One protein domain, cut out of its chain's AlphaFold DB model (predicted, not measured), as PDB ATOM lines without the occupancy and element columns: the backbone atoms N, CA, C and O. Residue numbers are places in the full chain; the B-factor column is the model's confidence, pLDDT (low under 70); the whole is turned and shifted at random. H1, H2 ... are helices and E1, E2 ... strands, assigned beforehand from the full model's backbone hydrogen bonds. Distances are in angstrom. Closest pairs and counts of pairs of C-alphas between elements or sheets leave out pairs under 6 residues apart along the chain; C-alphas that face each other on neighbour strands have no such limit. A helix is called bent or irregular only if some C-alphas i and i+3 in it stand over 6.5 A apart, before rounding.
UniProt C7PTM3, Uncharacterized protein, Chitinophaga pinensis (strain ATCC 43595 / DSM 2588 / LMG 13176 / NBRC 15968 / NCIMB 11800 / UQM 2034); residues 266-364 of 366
ATOM      1  N   LYS A 266     111.110 167.129 110.889       89.12
ATOM      2  CA  LYS A 266     111.537 168.273 111.703       89.12
ATOM      3  C   LYS A 266     112.826 167.989 112.478       89.12
ATOM      4  O   LYS A 266     113.669 168.879 112.598       89.12
ATOM      5  N   GLN A 267     112.979 166.788 113.035       90.31
ATOM      6  CA  GLN A 267     114.207 166.398 113.735       90.31
ATOM      7  C   GLN A 267     115.372 166.224 112.760       90.31
ATOM      8  O   GLN A 267     116.443 166.767 113.020       90.31
ATOM      9  N   ALA A 268     115.143 165.550 111.631       91.62
ATOM     10  CA  ALA A 268     116.138 165.368 110.581       91.62
ATOM     11  C   ALA A 268     116.629 166.709 110.029       91.62
ATOM     12  O   ALA A 268     117.829 166.935 109.939       91.62
ATOM     13  N   LEU A 269     115.716 167.642 109.741       91.81
ATOM     14  CA  LEU A 269     116.064 168.977 109.262       91.81
ATOM     15  C   LEU A 269     116.868 169.765 110.302       91.81
ATOM     16  O   LEU A 269     117.862 170.404 109.966       91.81
ATOM     17  N   LYS A 270     116.479 169.697 111.582       91.62
ATOM     18  CA  LYS A 270     117.227 170.348 112.667       91.62
ATOM     19  C   LYS A 270     118.654 169.811 112.771       91.62
ATOM     20  O   LYS A 270     119.578 170.587 113.005       91.62
ATOM     21  N   GLU A 271     118.830 168.502 112.635       93.56
ATOM     22  CA  GLU A 271     120.158 167.897 112.662       93.56
ATOM     23  C   GLU A 271     120.942 168.218 111.385       93.56
ATOM     24  O   GLU A 271     122.098 168.610 111.477       93.56
ATOM     25  N   ALA A 272     120.304 168.213 110.214       92.38
ATOM     26  CA  ALA A 272     120.929 168.639 108.964       92.38
ATOM     27  C   ALA A 272     121.496 170.067 109.074       92.38
ATOM     28  O   ALA A 272     122.632 170.304 108.669       92.38
ATOM     29  N   VAL A 273     120.762 171.006 109.689       92.12
ATOM     30  CA  VAL A 273     121.237 172.385 109.942       92.12
ATOM     31  C   VAL A 273     122.505 172.395 110.791       92.12
ATOM     32  O   VAL A 273     123.461 173.093 110.456       92.12
ATOM     33  N   ARG A 274     122.582 171.560 111.833       92.44
ATOM     34  CA  ARG A 274     123.807 171.417 112.643       92.44
ATOM     35  C   ARG A 274     124.980 170.852 111.849       92.44
ATOM     36  O   ARG A 274     126.116 171.229 112.115       92.44
ATOM     37  N   GLN A 275     124.700 170.000 110.866       93.31
ATOM     38  CA  GLN A 275     125.694 169.426 109.956       93.31
ATOM     39  C   GLN A 275     126.019 170.343 108.756       93.31
ATOM     40  O   GLN A 275     126.739 169.940 107.840       93.31
ATOM     41  N   GLY A 276     125.523 171.588 108.748       89.00
ATOM     42  CA  GLY A 276     125.853 172.598 107.739       89.00
ATOM     43  C   GLY A 276     124.815 172.778 106.628       89.00
ATOM     44  O   GLY A 276     125.144 173.331 105.577       89.00
ATOM     45  N   PHE A 277     123.577 172.320 106.825       86.81
ATOM     46  CA  PHE A 277     122.456 172.661 105.949       86.81
ATOM     47  C   PHE A 277     122.127 174.165 106.070       86.81
ATOM     48  O   PHE A 277     121.975 174.652 107.196       86.81
ATOM     49  N   PRO A 278     121.988 174.917 104.959       83.06
ATOM     50  CA  PRO A 278     121.735 176.356 105.021       83.06
ATOM     51  C   PRO A 278     120.377 176.682 105.655       83.06
ATOM     52  O   PRO A 278     119.331 176.288 105.140       83.06
ATOM     53  N   GLU A 279     120.364 177.456 106.746       79.69
ATOM     54  CA  GLU A 279     119.114 177.865 107.412       79.69
ATOM     55  C   GLU A 279     118.154 178.602 106.462       79.69
ATOM     56  O   GLU A 279     116.935 178.416 106.535       79.69
ATOM     57  N   SER A 280     118.707 179.380 105.522       78.00
ATOM     58  CA  SER A 280     117.965 180.104 104.485       78.00
ATOM     59  C   SER A 280     117.156 179.202 103.551       78.00
ATOM     60  O   SER A 280     116.186 179.668 102.958       78.00
ATOM     61  N   ASP A 281     117.524 177.924 103.428       77.75
ATOM     62  CA  ASP A 281     116.895 176.975 102.507       77.75
ATOM     63  C   ASP A 281     115.985 175.961 103.211       77.75
ATOM     64  O   ASP A 281     115.435 175.072 102.569       77.75
ATOM     65  N   THR A 282     115.744 176.111 104.517       78.44
ATOM     66  CA  THR A 282     114.858 175.215 105.289       78.44
ATOM     67  C   THR A 282     113.428 175.144 104.743       78.44
ATOM     68  O   THR A 282     112.779 174.112 104.874       78.44
ATOM     69  N   ILE A 283     112.949 176.201 104.080       80.06
ATOM     70  CA  ILE A 283     111.630 176.243 103.419       80.06
ATOM     71  C   ILE A 283     111.602 175.386 102.141       80.06
ATOM     72  O   ILE A 283     110.543 174.908 101.748       80.06
ATOM     73  N   LYS A 284     112.759 175.188 101.499       76.88
ATOM     74  CA  LYS A 284     112.926 174.362 100.293       76.88
ATOM     75  C   LYS A 284     113.363 172.932 100.621       76.88
ATOM     76  O   LYS A 284     113.611 172.151  99.710       76.88
ATOM     77  N   ALA A 285     113.542 172.620 101.905       82.31
ATOM     78  CA  ALA A 285     113.971 171.308 102.342       82.31
ATOM     79  C   ALA A 285     112.877 170.281 102.050       82.31
ATOM     80  O   ALA A 285     111.728 170.468 102.451       82.31
ATOM     81  N   ASP A 286     113.262 169.168 101.440       82.31
ATOM     82  CA  ASP A 286     112.394 168.006 101.279       82.31
ATOM     83  C   ASP A 286     112.984 166.797 102.001       82.31
ATOM     84  O   ASP A 286     114.201 166.647 102.128       82.31
ATOM     85  N   GLY A 287     112.088 165.952 102.507       85.19
ATOM     86  CA  GLY A 287     112.415 164.671 103.112       85.19
ATOM     87  C   GLY A 287     112.084 163.533 102.157       85.19
ATOM     88  O   GLY A 287     111.019 163.564 101.541       85.19
ATOM     89  N   VAL A 288     112.945 162.519 102.060       85.56
ATOM     90  CA  VAL A 288     112.684 161.297 101.278       85.56
ATOM     91  C   VAL A 288     113.192 160.076 102.017       85.56
ATOM     92  O   VAL A 288     114.365 160.000 102.363       85.56
ATOM     93  N   LEU A 289     112.325 159.084 102.207       87.88
ATOM     94  CA  LEU A 289     112.739 157.740 102.592       87.88
ATOM     95  C   LEU A 289     113.022 156.920 101.332       87.88
ATOM     96  O   LEU A 289     112.158 156.819 100.458       87.88
ATOM     97  N   THR A 290     114.197 156.303 101.267       85.50
ATOM     98  CA  THR A 290     114.598 155.400 100.186       85.50
ATOM     99  C   THR A 290     114.962 154.021 100.731       85.50
ATOM    100  O   THR A 290     115.339 153.883 101.894       85.50
ATOM    101  N   TRP A 291     114.853 153.002  99.881       84.81
ATOM    102  CA  TRP A 291     115.450 151.691 100.116       84.81
ATOM    103  C   TRP A 291     116.777 151.623  99.369       84.81
ATOM    104  O   TRP A 291     116.795 151.662  98.137       84.81
ATOM    105  N   GLU A 292     117.881 151.517 100.098       83.94
ATOM    106  CA  GLU A 292     119.201 151.333  99.502       83.94
ATOM    107  C   GLU A 292     119.624 149.874  99.628       83.94
ATOM    108  O   GLU A 292     119.757 149.340 100.726       83.94
ATOM    109  N   SER A 293     119.852 149.228  98.488       73.25
ATOM    110  CA  SER A 293     120.475 147.908  98.413       73.25
ATOM    111  C   SER A 293     121.853 148.072  97.781       73.25
ATOM    112  O   SER A 293     121.945 148.718  96.731       73.25
ATOM    113  N   PRO A 294     122.917 147.456  98.326       64.62
ATOM    114  CA  PRO A 294     124.137 147.241  97.569       64.62
ATOM    115  C   PRO A 294     123.788 146.564  96.238       64.62
ATOM    116  O   PRO A 294     122.951 145.657  96.191       64.62
ATOM    117  N   ALA A 295     124.415 147.015  95.151       56.75
ATOM    118  CA  ALA A 295     124.107 146.567  93.790       56.75
ATOM    119  C   ALA A 295     124.291 145.047  93.578       56.75
ATOM    120  O   ALA A 295     123.783 144.497  92.603       56.75
ATOM    121  N   GLU A 296     124.987 144.367  94.495       52.25
ATOM    122  CA  GLU A 296     125.411 142.970  94.365       52.25
ATOM    123  C   GLU A 296     124.657 141.979  95.280       52.25
ATOM    124  O   GLU A 296     124.839 140.773  95.139       52.25
ATOM    125  N   THR A 297     123.790 142.429  96.200       52.12
ATOM    126  CA  THR A 297     123.282 141.576  97.307       52.12
ATOM    127  C   THR A 297     121.817 141.119  97.207       52.12
ATOM    128  O   THR A 297     121.271 140.564  98.163       52.12
ATOM    129  N   GLY A 298     121.179 141.264  96.042       53.66
ATOM    130  CA  GLY A 298     119.794 140.823  95.811       53.66
ATOM    131  C   GLY A 298     118.733 141.708  96.488       53.66
ATOM    132  O   GLY A 298     119.043 142.573  97.298       53.66
ATOM    133  N   LYS A 299     117.450 141.498  96.150       58.59
ATOM    134  CA  LYS A 299     116.322 142.388  96.523       58.59
ATOM    135  C   LYS A 299     116.038 142.500  98.036       58.59
ATOM    136  O   LYS A 299     115.296 143.388  98.451       58.59
ATOM    137  N   THR A 300     116.591 141.606  98.851       60.16
ATOM    138  CA  THR A 300     116.319 141.496 100.295       60.16
ATOM    139  C   THR A 300     117.422 142.063 101.184       60.16
ATOM    140  O   THR A 300     117.195 142.232 102.376       60.16
ATOM    141  N   SER A 301     118.598 142.376 100.636       70.25
ATOM    142  CA  SER A 301     119.736 142.875 101.412       70.25
ATOM    143  C   SER A 301     119.866 144.375 101.194       70.25
ATOM    144  O   SER A 301     120.590 144.812 100.308       70.25
ATOM    145  N   GLY A 302     119.133 145.160 101.970       81.38
ATOM    146  CA  GLY A 302     119.180 146.616 101.918       81.38
ATOM    147  C   GLY A 302     118.722 147.230 103.232       81.38
ATOM    148  O   GLY A 302     118.361 146.511 104.165       81.38
ATOM    149  N   ALA A 303     118.762 148.554 103.290       88.06
ATOM    150  CA  ALA A 303     118.361 149.329 104.450       88.06
ATOM    151  C   ALA A 303     117.506 150.523 104.035       88.06
ATOM    152  O   ALA A 303     117.669 151.085 102.944       88.06
ATOM    153  N   PHE A 304     116.600 150.930 104.918       89.19
ATOM    154  CA  PHE A 304     115.919 152.202 104.763       89.19
ATOM    155  C   PHE A 304     116.843 153.345 105.159       89.19
ATOM    156  O   PHE A 304     117.485 153.319 106.206       89.19
ATOM    157  N   VAL A 305     116.869 154.380 104.328       90.25
ATOM    158  CA  VAL A 305     117.691 155.568 104.545       90.25
ATOM    159  C   VAL A 305     116.836 156.808 104.333       90.25
ATOM    160  O   VAL A 305     116.063 156.873 103.375       90.25
ATOM    161  N   TYR A 306     116.941 157.783 105.237       91.25
ATOM    162  CA  TYR A 306     116.176 159.024 105.153       91.25
ATOM    163  C   TYR A 306     117.060 160.193 104.726       91.25
ATOM    164  O   TYR A 306     118.109 160.447 105.319       91.25
ATOM    165  N   TYR A 307     116.626 160.909 103.698       90.38
ATOM    166  CA  TYR A 307     117.329 162.034 103.103       90.38
ATOM    167  C   TYR A 307     116.631 163.338 103.415       90.38
ATOM    168  O   TYR A 307     115.427 163.459 103.208       90.38
ATOM    169  N   ILE A 308     117.417 164.325 103.839       90.25
ATOM    170  CA  ILE A 308     117.047 165.735 103.770       90.25
ATOM    171  C   ILE A 308     117.792 166.356 102.595       90.25
ATOM    172  O   ILE A 308     119.022 166.287 102.524       90.25
ATOM    173  N   THR A 309     117.042 166.940 101.665       84.88
ATOM    174  CA  THR A 309     117.562 167.384 100.367       84.88
ATOM    175  C   THR A 309     117.359 168.877 100.167       84.88
ATOM    176  O   THR A 309     116.311 169.402 100.543       84.88
ATOM    177  N   VAL A 310     118.317 169.537  99.510       75.12
ATOM    178  CA  VAL A 310     118.151 170.888  98.944       75.12
ATOM    179  C   VAL A 310     118.584 170.879  97.485       75.12
ATOM    180  O   VAL A 310     119.703 170.429  97.210       75.12
ATOM    181  N   PRO A 311     117.742 171.379  96.562       68.25
ATOM    182  CA  PRO A 311     118.164 171.611  95.189       68.25
ATOM    183  C   PRO A 311     119.216 172.724  95.173       68.25
ATOM    184  O   PRO A 311     118.987 173.800  95.728       68.25
ATOM    185  N   GLN A 312     120.377 172.459  94.573       66.94
ATOM    186  CA  GLN A 312     121.469 173.433  94.507       66.94
ATOM    187  C   GLN A 312     121.531 174.134  93.154       66.94
ATOM    188  O   GLN A 312     121.485 175.360  93.109       66.94
ATOM    189  N   GLU A 313     121.608 173.377  92.061       66.38
ATOM    190  CA  GLU A 313     121.804 173.936  90.722       66.38
ATOM    191  C   GLU A 313     121.137 173.067  89.652       66.38
ATOM    192  O   GLU A 313     121.160 171.835  89.725       66.38
ATOM    193  N   GLU A 314     120.570 173.724  88.640       66.62
ATOM    194  CA  GLU A 314     120.157 173.101  87.385       66.62
ATOM    195  C   GLU A 314     121.393 172.948  86.483       66.62
ATOM    196  O   GLU A 314     122.032 173.923  86.077       66.62
ATOM    197  N   MET A 315     121.749 171.712  86.156       64.94
ATOM    198  CA  MET A 315     122.689 171.414  85.086       64.94
ATOM    199  C   MET A 315     122.000 171.661  83.747       64.94
ATOM    200  O   MET A 315     121.017 171.001  83.406       64.94
ATOM    201  N   LYS A 316     122.577 172.562  82.945       58.19
ATOM    202  CA  LYS A 316     122.146 172.759  81.559       58.19
ATOM    203  C   LYS A 316     122.217 171.437  80.796       58.19
ATOM    204  O   LYS A 316     123.248 170.764  80.815       58.19
ATOM    205  N   ALA A 317     121.129 171.125  80.099       57.03
ATOM    206  CA  ALA A 317     121.005 169.981  79.208       57.03
ATOM    207  C   ALA A 317     122.246 169.805  78.310       57.03
ATOM    208  O   ALA A 317     122.720 170.752  77.673       57.03
ATOM    209  N   ILE A 318     122.770 168.580  78.246       59.06
ATOM    210  CA  ILE A 318     123.806 168.209  77.273       59.06
ATOM    211  C   ILE A 318     123.148 168.214  75.881       59.06
ATOM    212  O   ILE A 318     122.027 167.719  75.756       59.06
ATOM    213  N   PRO A 319     123.792 168.729  74.813       46.62
ATOM    214  CA  PRO A 319     123.213 168.698  73.469       46.62
ATOM    215  C   PRO A 319     122.793 167.274  73.060       46.62
ATOM    216  O   PRO A 319     123.643 166.402  72.895       46.62
ATOM    217  N   GLY A 320     121.483 167.045  72.907       55.53
ATOM    218  CA  GLY A 320     120.891 165.742  72.568       55.53
ATOM    219  C   GLY A 320     120.141 165.038  73.709       55.53
ATOM    220  O   GLY A 320     119.413 164.088  73.432       55.53
ATOM    221  N   ASP A 321     120.260 165.508  74.955       58.38
ATOM    222  CA  ASP A 321     119.403 165.101  76.076       58.38
ATOM    223  C   ASP A 321     118.436 166.249  76.386       58.38
ATOM    224  O   ASP A 321     118.859 167.357  76.700       58.38
ATOM    225  N   HIS A 322     117.131 166.019  76.236       54.94
ATOM    226  CA  HIS A 322     116.110 167.039  76.505       54.94
ATOM    227  C   HIS A 322     115.763 167.158  77.994       54.94
ATOM    228  O   HIS A 322     114.960 168.013  78.353       54.94
ATOM    229  N   ARG A 323     116.341 166.306  78.848       61.22
ATOM    230  CA  ARG A 323     116.101 166.316  80.291       61.22
ATOM    231  C   ARG A 323     117.128 167.210  80.977       61.22
ATOM    232  O   ARG A 323     118.332 166.974  80.852       61.22
ATOM    233  N   GLY A 324     116.669 168.219  81.713       64.31
ATOM    234  CA  GLY A 324     117.511 168.880  82.703       64.31
ATOM    235  C   GLY A 324     117.958 167.883  83.775       64.31
ATOM    236  O   GLY A 324     117.404 166.790  83.939       64.31
ATOM    237  N   TRP A 325     118.992 168.247  84.512       72.06
ATOM    238  CA  TRP A 325     119.458 167.478  85.655       72.06
ATOM    239  C   TRP A 325     119.677 168.445  86.807       72.06
ATOM    240  O   TRP A 325     120.200 169.528  86.599       72.06
ATOM    241  N   TYR A 326     119.327 168.059  88.024       74.94
ATOM    242  CA  TYR A 326     119.559 168.866  89.216       74.94
ATOM    243  C   TYR A 326     120.586 168.207  90.108       74.94
ATOM    244  O   TYR A 326     120.547 166.990  90.315       74.94
ATOM    245  N   ILE A 327     121.471 169.026  90.669       79.31
ATOM    246  CA  ILE A 327     122.394 168.613  91.718       79.31
ATOM    247  C   ILE A 327     121.737 168.858  93.073       79.31
ATOM    248  O   ILE A 327     121.236 169.947  93.362       79.31
ATOM    249  N   TYR A 328     121.778 167.833  93.913       80.56
ATOM    250  CA  TYR A 328     121.282 167.848  95.276       80.56
ATOM    251  C   TYR A 328     122.423 167.571  96.242       80.56
ATOM    252  O   TYR A 328     123.170 166.602  96.091       80.56
ATOM    253  N   THR A 329     122.496 168.380  97.296       86.00
ATOM    254  CA  THR A 329     123.183 167.972  98.521       86.00
ATOM    255  C   THR A 329     122.197 167.180  99.373       86.00
ATOM    256  O   THR A 329     121.111 167.673  99.691       86.00
ATOM    257  N   LEU A 330     122.590 165.970  99.759       89.38
ATOM    258  CA  LEU A 330     121.821 165.081 100.617       89.38
ATOM    259  C   LEU A 330     122.479 164.979 101.992       89.38
ATOM    260  O   LEU A 330     123.672 164.685 102.101       89.38
ATOM    261  N   TYR A 331     121.675 165.175 103.030       93.25
ATOM    262  CA  TYR A 331     122.014 164.832 104.407       93.25
ATOM    263  C   TYR A 331     121.328 163.516 104.736       93.25
ATOM    264  O   TYR A 331     120.102 163.409 104.652       93.25
ATOM    265  N   VAL A 332     122.139 162.513 105.046       93.50
ATOM    266  CA  VAL A 332     121.729 161.118 105.118       93.50
ATOM    267  C   VAL A 332     121.575 160.695 106.569       93.50
ATOM    268  O   VAL A 332     122.485 160.899 107.368       93.50
ATOM    269  N   PHE A 333     120.444 160.076 106.898       93.62
ATOM    270  CA  PHE A 333     120.115 159.646 108.250       93.62
ATOM    271  C   PHE A 333     119.676 158.186 108.293       93.62
ATOM    272  O   PHE A 333     118.992 157.697 107.390       93.62
ATOM    273  N   ASN A 334     120.002 157.522 109.400       90.81
ATOM    274  CA  ASN A 334     119.392 156.253 109.765       90.81
ATOM    275  C   ASN A 334     117.980 156.533 110.322       90.81
ATOM    276  O   ASN A 334     117.862 157.209 111.347       90.81
ATOM    277  N   PRO A 335     116.895 156.041 109.702       89.69
ATOM    278  CA  PRO A 335     115.537 156.334 110.158       89.69
ATOM    279  C   PRO A 335     115.176 155.629 111.478       89.69
ATOM    280  O   PRO A 335     114.274 156.078 112.190       89.69
ATOM    281  N   TRP A 336     115.878 154.550 111.833       88.00
ATOM    282  CA  TRP A 336     115.658 153.785 113.061       88.00
ATOM    283  C   TRP A 336     116.305 154.435 114.281       88.00
ATOM    284  O   TRP A 336     115.678 154.486 115.334       88.00
ATOM    285  N   THR A 337     117.532 154.947 114.149       87.44
ATOM    286  CA  THR A 337     118.276 155.574 115.262       87.44
ATOM    287  C   THR A 337     118.196 157.100 115.255       87.44
ATOM    288  O   THR A 337     118.471 157.746 116.261       87.44
ATOM    289  N   GLY A 338     117.827 157.693 114.118       88.50
ATOM    290  CA  GLY A 338     117.879 159.134 113.886       88.50
ATOM    291  C   GLY A 338     119.298 159.691 113.735       88.50
ATOM    292  O   GLY A 338     119.468 160.907 113.642       88.50
ATOM    293  N   GLU A 339     120.315 158.828 113.714       91.69
ATOM    294  CA  GLU A 339     121.708 159.242 113.587       91.69
ATOM    295  C   GLU A 339     121.996 159.767 112.183       91.69
ATOM    296  O   GLU A 339     121.585 159.187 111.173       91.69
ATOM    297  N   PHE A 340     122.740 160.869 112.129       94.44
ATOM    298  CA  PHE A 340     123.346 161.344 110.897       94.44
ATOM    299  C   PHE A 340     124.441 160.368 110.458       94.44
ATOM    300  O   PHE A 340     125.318 160.015 111.245       94.44
ATOM    301  N   ILE A 341     124.384 159.952 109.197       94.19
ATOM    302  CA  ILE A 341     125.328 159.013 108.594       94.19
ATOM    303  C   ILE A 341     126.394 159.791 107.826       94.19
ATOM    304  O   ILE A 341     127.583 159.676 108.113       94.19
ATOM    305  N   GLU A 342     125.973 160.580 106.836       94.62
ATOM    306  CA  GLU A 342     126.887 161.275 105.933       94.62
ATOM    307  C   GLU A 342     126.225 162.445 105.200       94.62
ATOM    308  O   GLU A 342     125.000 162.582 105.130       94.62
ATOM    309  N   LYS A 343     127.071 163.278 104.596       92.62
ATOM    310  CA  LYS A 343     126.687 164.287 103.613       92.62
ATOM    311  C   LYS A 343     127.243 163.861 102.258       92.62
ATOM    312  O   LYS A 343     128.447 163.632 102.150       92.62
ATOM    313  N   LYS A 344     126.394 163.802 101.231       89.75
ATOM    314  CA  LYS A 344     126.800 163.434  99.864       89.75
ATOM    315  C   LYS A 344     126.110 164.280  98.805       89.75
ATOM    316  O   LYS A 344     125.048 164.846  99.049       89.75
ATOM    317  N   GLU A 345     126.710 164.350  97.625       87.38
ATOM    318  CA  GLU A 345     126.130 165.025  96.466       87.38
ATOM    319  C   GLU A 345     125.629 164.002  95.449       87.38
ATOM    320  O   GLU A 345     126.301 163.014  95.139       87.38
ATOM    321  N   MET A 346     124.431 164.240  94.926       84.12
ATOM    322  CA  MET A 346     123.787 163.375  93.947       84.12
ATOM    323  C   MET A 346     123.088 164.201  92.870       84.12
ATOM    324  O   MET A 346     122.797 165.376  93.071       84.12
ATOM    325  N   LYS A 347     122.798 163.578  91.725       79.94
ATOM    326  CA  LYS A 347     122.000 164.177  90.649       79.94
ATOM    327  C   LYS A 347     120.691 163.428  90.403       79.94
ATOM    328  O   LYS A 347     120.638 162.209  90.595       79.94
ATOM    329  N   ALA A 348     119.674 164.145  89.931       74.75
ATOM    330  CA  ALA A 348     118.399 163.590  89.462       74.75
ATOM    331  C   ALA A 348     117.892 164.341  88.213       74.75
ATOM    332  O   ALA A 348     118.241 165.501  88.023       74.75
ATOM    333  N   GLY A 349     117.114 163.682  87.348       65.31
ATOM    334  CA  GLY A 349     116.581 164.276  86.109       65.31
ATOM    335  C   GLY A 349     115.330 165.148  86.318       65.31
ATOM    336  O   GLY A 349     114.578 164.920  87.261       65.31
ATOM    337  N   ASP A 350     115.119 166.100  85.407       54.66
ATOM    338  CA  ASP A 350     114.194 167.257  85.447       54.66
ATOM    339  C   ASP A 350     112.743 166.989  85.022       54.66
ATOM    340  O   ASP A 350     111.912 167.882  85.057       54.66
ATOM    341  N   ASP A 351     112.371 165.755  84.686       46.28
ATOM    342  CA  ASP A 351     110.977 165.454  84.304       46.28
ATOM    343  C   ASP A 351     109.960 165.566  85.476       46.28
ATOM    344  O   ASP A 351     108.791 165.221  85.306       46.28
ATOM    345  N   TRP A 352     110.367 165.982  86.686       51.78
ATOM    346  CA  TRP A 352     109.586 165.742  87.905       51.78
ATOM    347  C   TRP A 352     109.780 166.849  88.960       51.78
ATOM    348  O   TRP A 352     110.750 166.836  89.714       51.78
ATOM    349  N   ASP A 353     108.821 167.779  89.048       38.19
ATOM    350  CA  ASP A 353     108.852 169.004  89.878       38.19
ATOM    351  C   ASP A 353     109.015 168.798  91.402       38.19
ATOM    352  O   ASP A 353     109.186 169.775  92.137       38.19
ATOM    353  N   HIS A 354     108.985 167.565  91.927       44.06
ATOM    354  CA  HIS A 354     109.086 167.314  93.367       44.06
ATOM    355  C   HIS A 354     109.904 166.074  93.731       44.06
ATOM    356  O   HIS A 354     109.709 164.972  93.224       44.06
ATOM    357  N   VAL A 355     110.738 166.251  94.756       49.38
ATOM    358  CA  VAL A 355     111.623 165.243  95.357       49.38
ATOM    359  C   VAL A 355     110.855 164.065  95.992       49.38
ATOM    360  O   VAL A 355     111.388 162.982  96.234       49.38
ATOM    361  N   LYS A 356     109.552 164.244  96.220       43.03
ATOM    362  CA  LYS A 356     108.687 163.333  96.983       43.03
ATOM    363  C   LYS A 356     108.419 161.986  96.305       43.03
ATOM    364  O   LYS A 356     108.024 161.056  97.003       43.03
ATOM    365  N   ASP A 357     108.702 161.862  95.009       42.53
ATOM    366  CA  ASP A 357     108.440 160.653  94.216       42.53
ATOM    367  C   ASP A 357     109.718 159.855  93.855       42.53
ATOM    368  O   ASP A 357     109.674 158.907  93.067       42.53
ATOM    369  N   PHE A 358     110.877 160.204  94.433       53.22
ATOM    370  CA  PHE A 358     112.169 159.673  93.991       53.22
ATOM    371  C   PHE A 358     112.420 158.185  94.253       53.22
ATOM    372  O   PHE A 358     112.273 157.670  95.360       53.22
ATOM    373  N   VAL A 359     112.959 157.534  93.215       50.34
ATOM    374  CA  VAL A 359     113.574 156.195  93.266       50.34
ATOM    375  C   VAL A 359     115.004 156.192  92.682       50.34
ATOM    376  O   VAL A 359     115.678 155.169  92.728       50.34
ATOM    377  N   ARG A 360     115.525 157.295  92.111       56.09
ATOM    378  CA  ARG A 360     116.832 157.269  91.411       56.09
ATOM    379  C   ARG A 360     117.675 158.530  91.594       56.09
ATOM    380  O   ARG A 360     117.858 159.294  90.651       56.09
ATOM    381  N   PHE A 361     118.250 158.705  92.779       69.12
ATOM    382  CA  PHE A 361     119.449 159.531  92.892       69.12
ATOM    383  C   PHE A 361     120.652 158.787  92.310       69.12
ATOM    384  O   PHE A 361     120.804 157.581  92.512       69.12
ATOM    385  N   GLN A 362     121.510 159.504  91.588       67.75
ATOM    386  CA  GLN A 362     122.774 158.963  91.091       67.75
ATOM    387  C   GLN A 362     123.947 159.695  91.743       67.75
ATOM    388  O   GLN A 362     123.898 160.925  91.834       67.75
ATOM    389  N   PRO A 363     125.016 158.985  92.151       70.44
ATOM    390  CA  PRO A 363     126.253 159.636  92.555       70.44
ATOM    391  C   PRO A 363     126.749 160.590  91.463       70.44
ATOM    392  O   PRO A 363     126.672 160.277  90.270       70.44
ATOM    393  N   LEU A 364     127.301 161.733  91.867       67.06
ATOM    394  CA  LEU A 364     128.122 162.549  90.977       67.06
ATOM    395  C   LEU A 364     129.442 161.807  90.727       67.06
ATOM    396  O   LEU A 364     130.440 162.025  91.410       67.06
TER     397      LEU A 364
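This is residues 266 to 364 of the 366 residues of an uncharacterized protein of Chitinophaga pinensis (strain ATCC 43595 / DSM 2588 / LMG 13176 / NBRC 15968 / NCIMB 11800 / UQM 2034) (UniProt C7PTM3). A strongly twisted sheet of four strands forms a meander, each strand the antiparallel neighbour of the one before, with short helices H1 and H2 on one face, in two layers. Residues 295 to 300, at the tip of the E1-E2 hairpin, stick out, and residues 362 to 363 fold back to pair with E4. The 99 printed residues hold H1, H2, E1, E2, E3, E4 in chain order, also the strands' order across the sheet; the class is mixed. The whole is compact, radius of gyration of the C-alphas 14.2 A, and flat, spanning 44 by 40 by 20 A.

Find C-alpha 266 at (111.537, 168.273, 111.703); from there H1 runs 12.7 A to residue 274. H2, residues 279 to 284, spans 10.1 A and is irregular, with C-alphas 280 and 283 7.5 A apart. Next come E1, residues 286 to 292, 18.1 A; E2, 303 to 315, 29.7 A, bending by 78 degrees at 312; E3, 325 to 333, 23.9 A; and E4, 340 to 349, 25.9 A, ending at (116.581, 164.276, 86.109).

Look across E1 and E2 for N 288 and O 307, 2.9 A; across E2 and E3 for N 308 and O 331, 3.0 A; across E3 and E4 for N 328 and O 346, 2.8 A. H1 is over E2 and E3 at a height of 8.9 A; its closest C-alphas to E3 are Ala 272 and Tyr 331, 6.0 A. H2's closest to E2 are Lys 284 and Val 310, 6.4 A. Every O i to N i+4 pair of H1 is within hydrogen-bond range; H2 has 0 of 2, but 2 of 3 O i to N i+3 pairs.

The farthest C-alphas, Pro 319 and Thr 337, are 44.1 A apart. The printed part has no cut and no long link. Mean pLDDT of the printed part is 75.3; residues 294 to 300, 311 to 324, 349 to 362 and 364 are under 70.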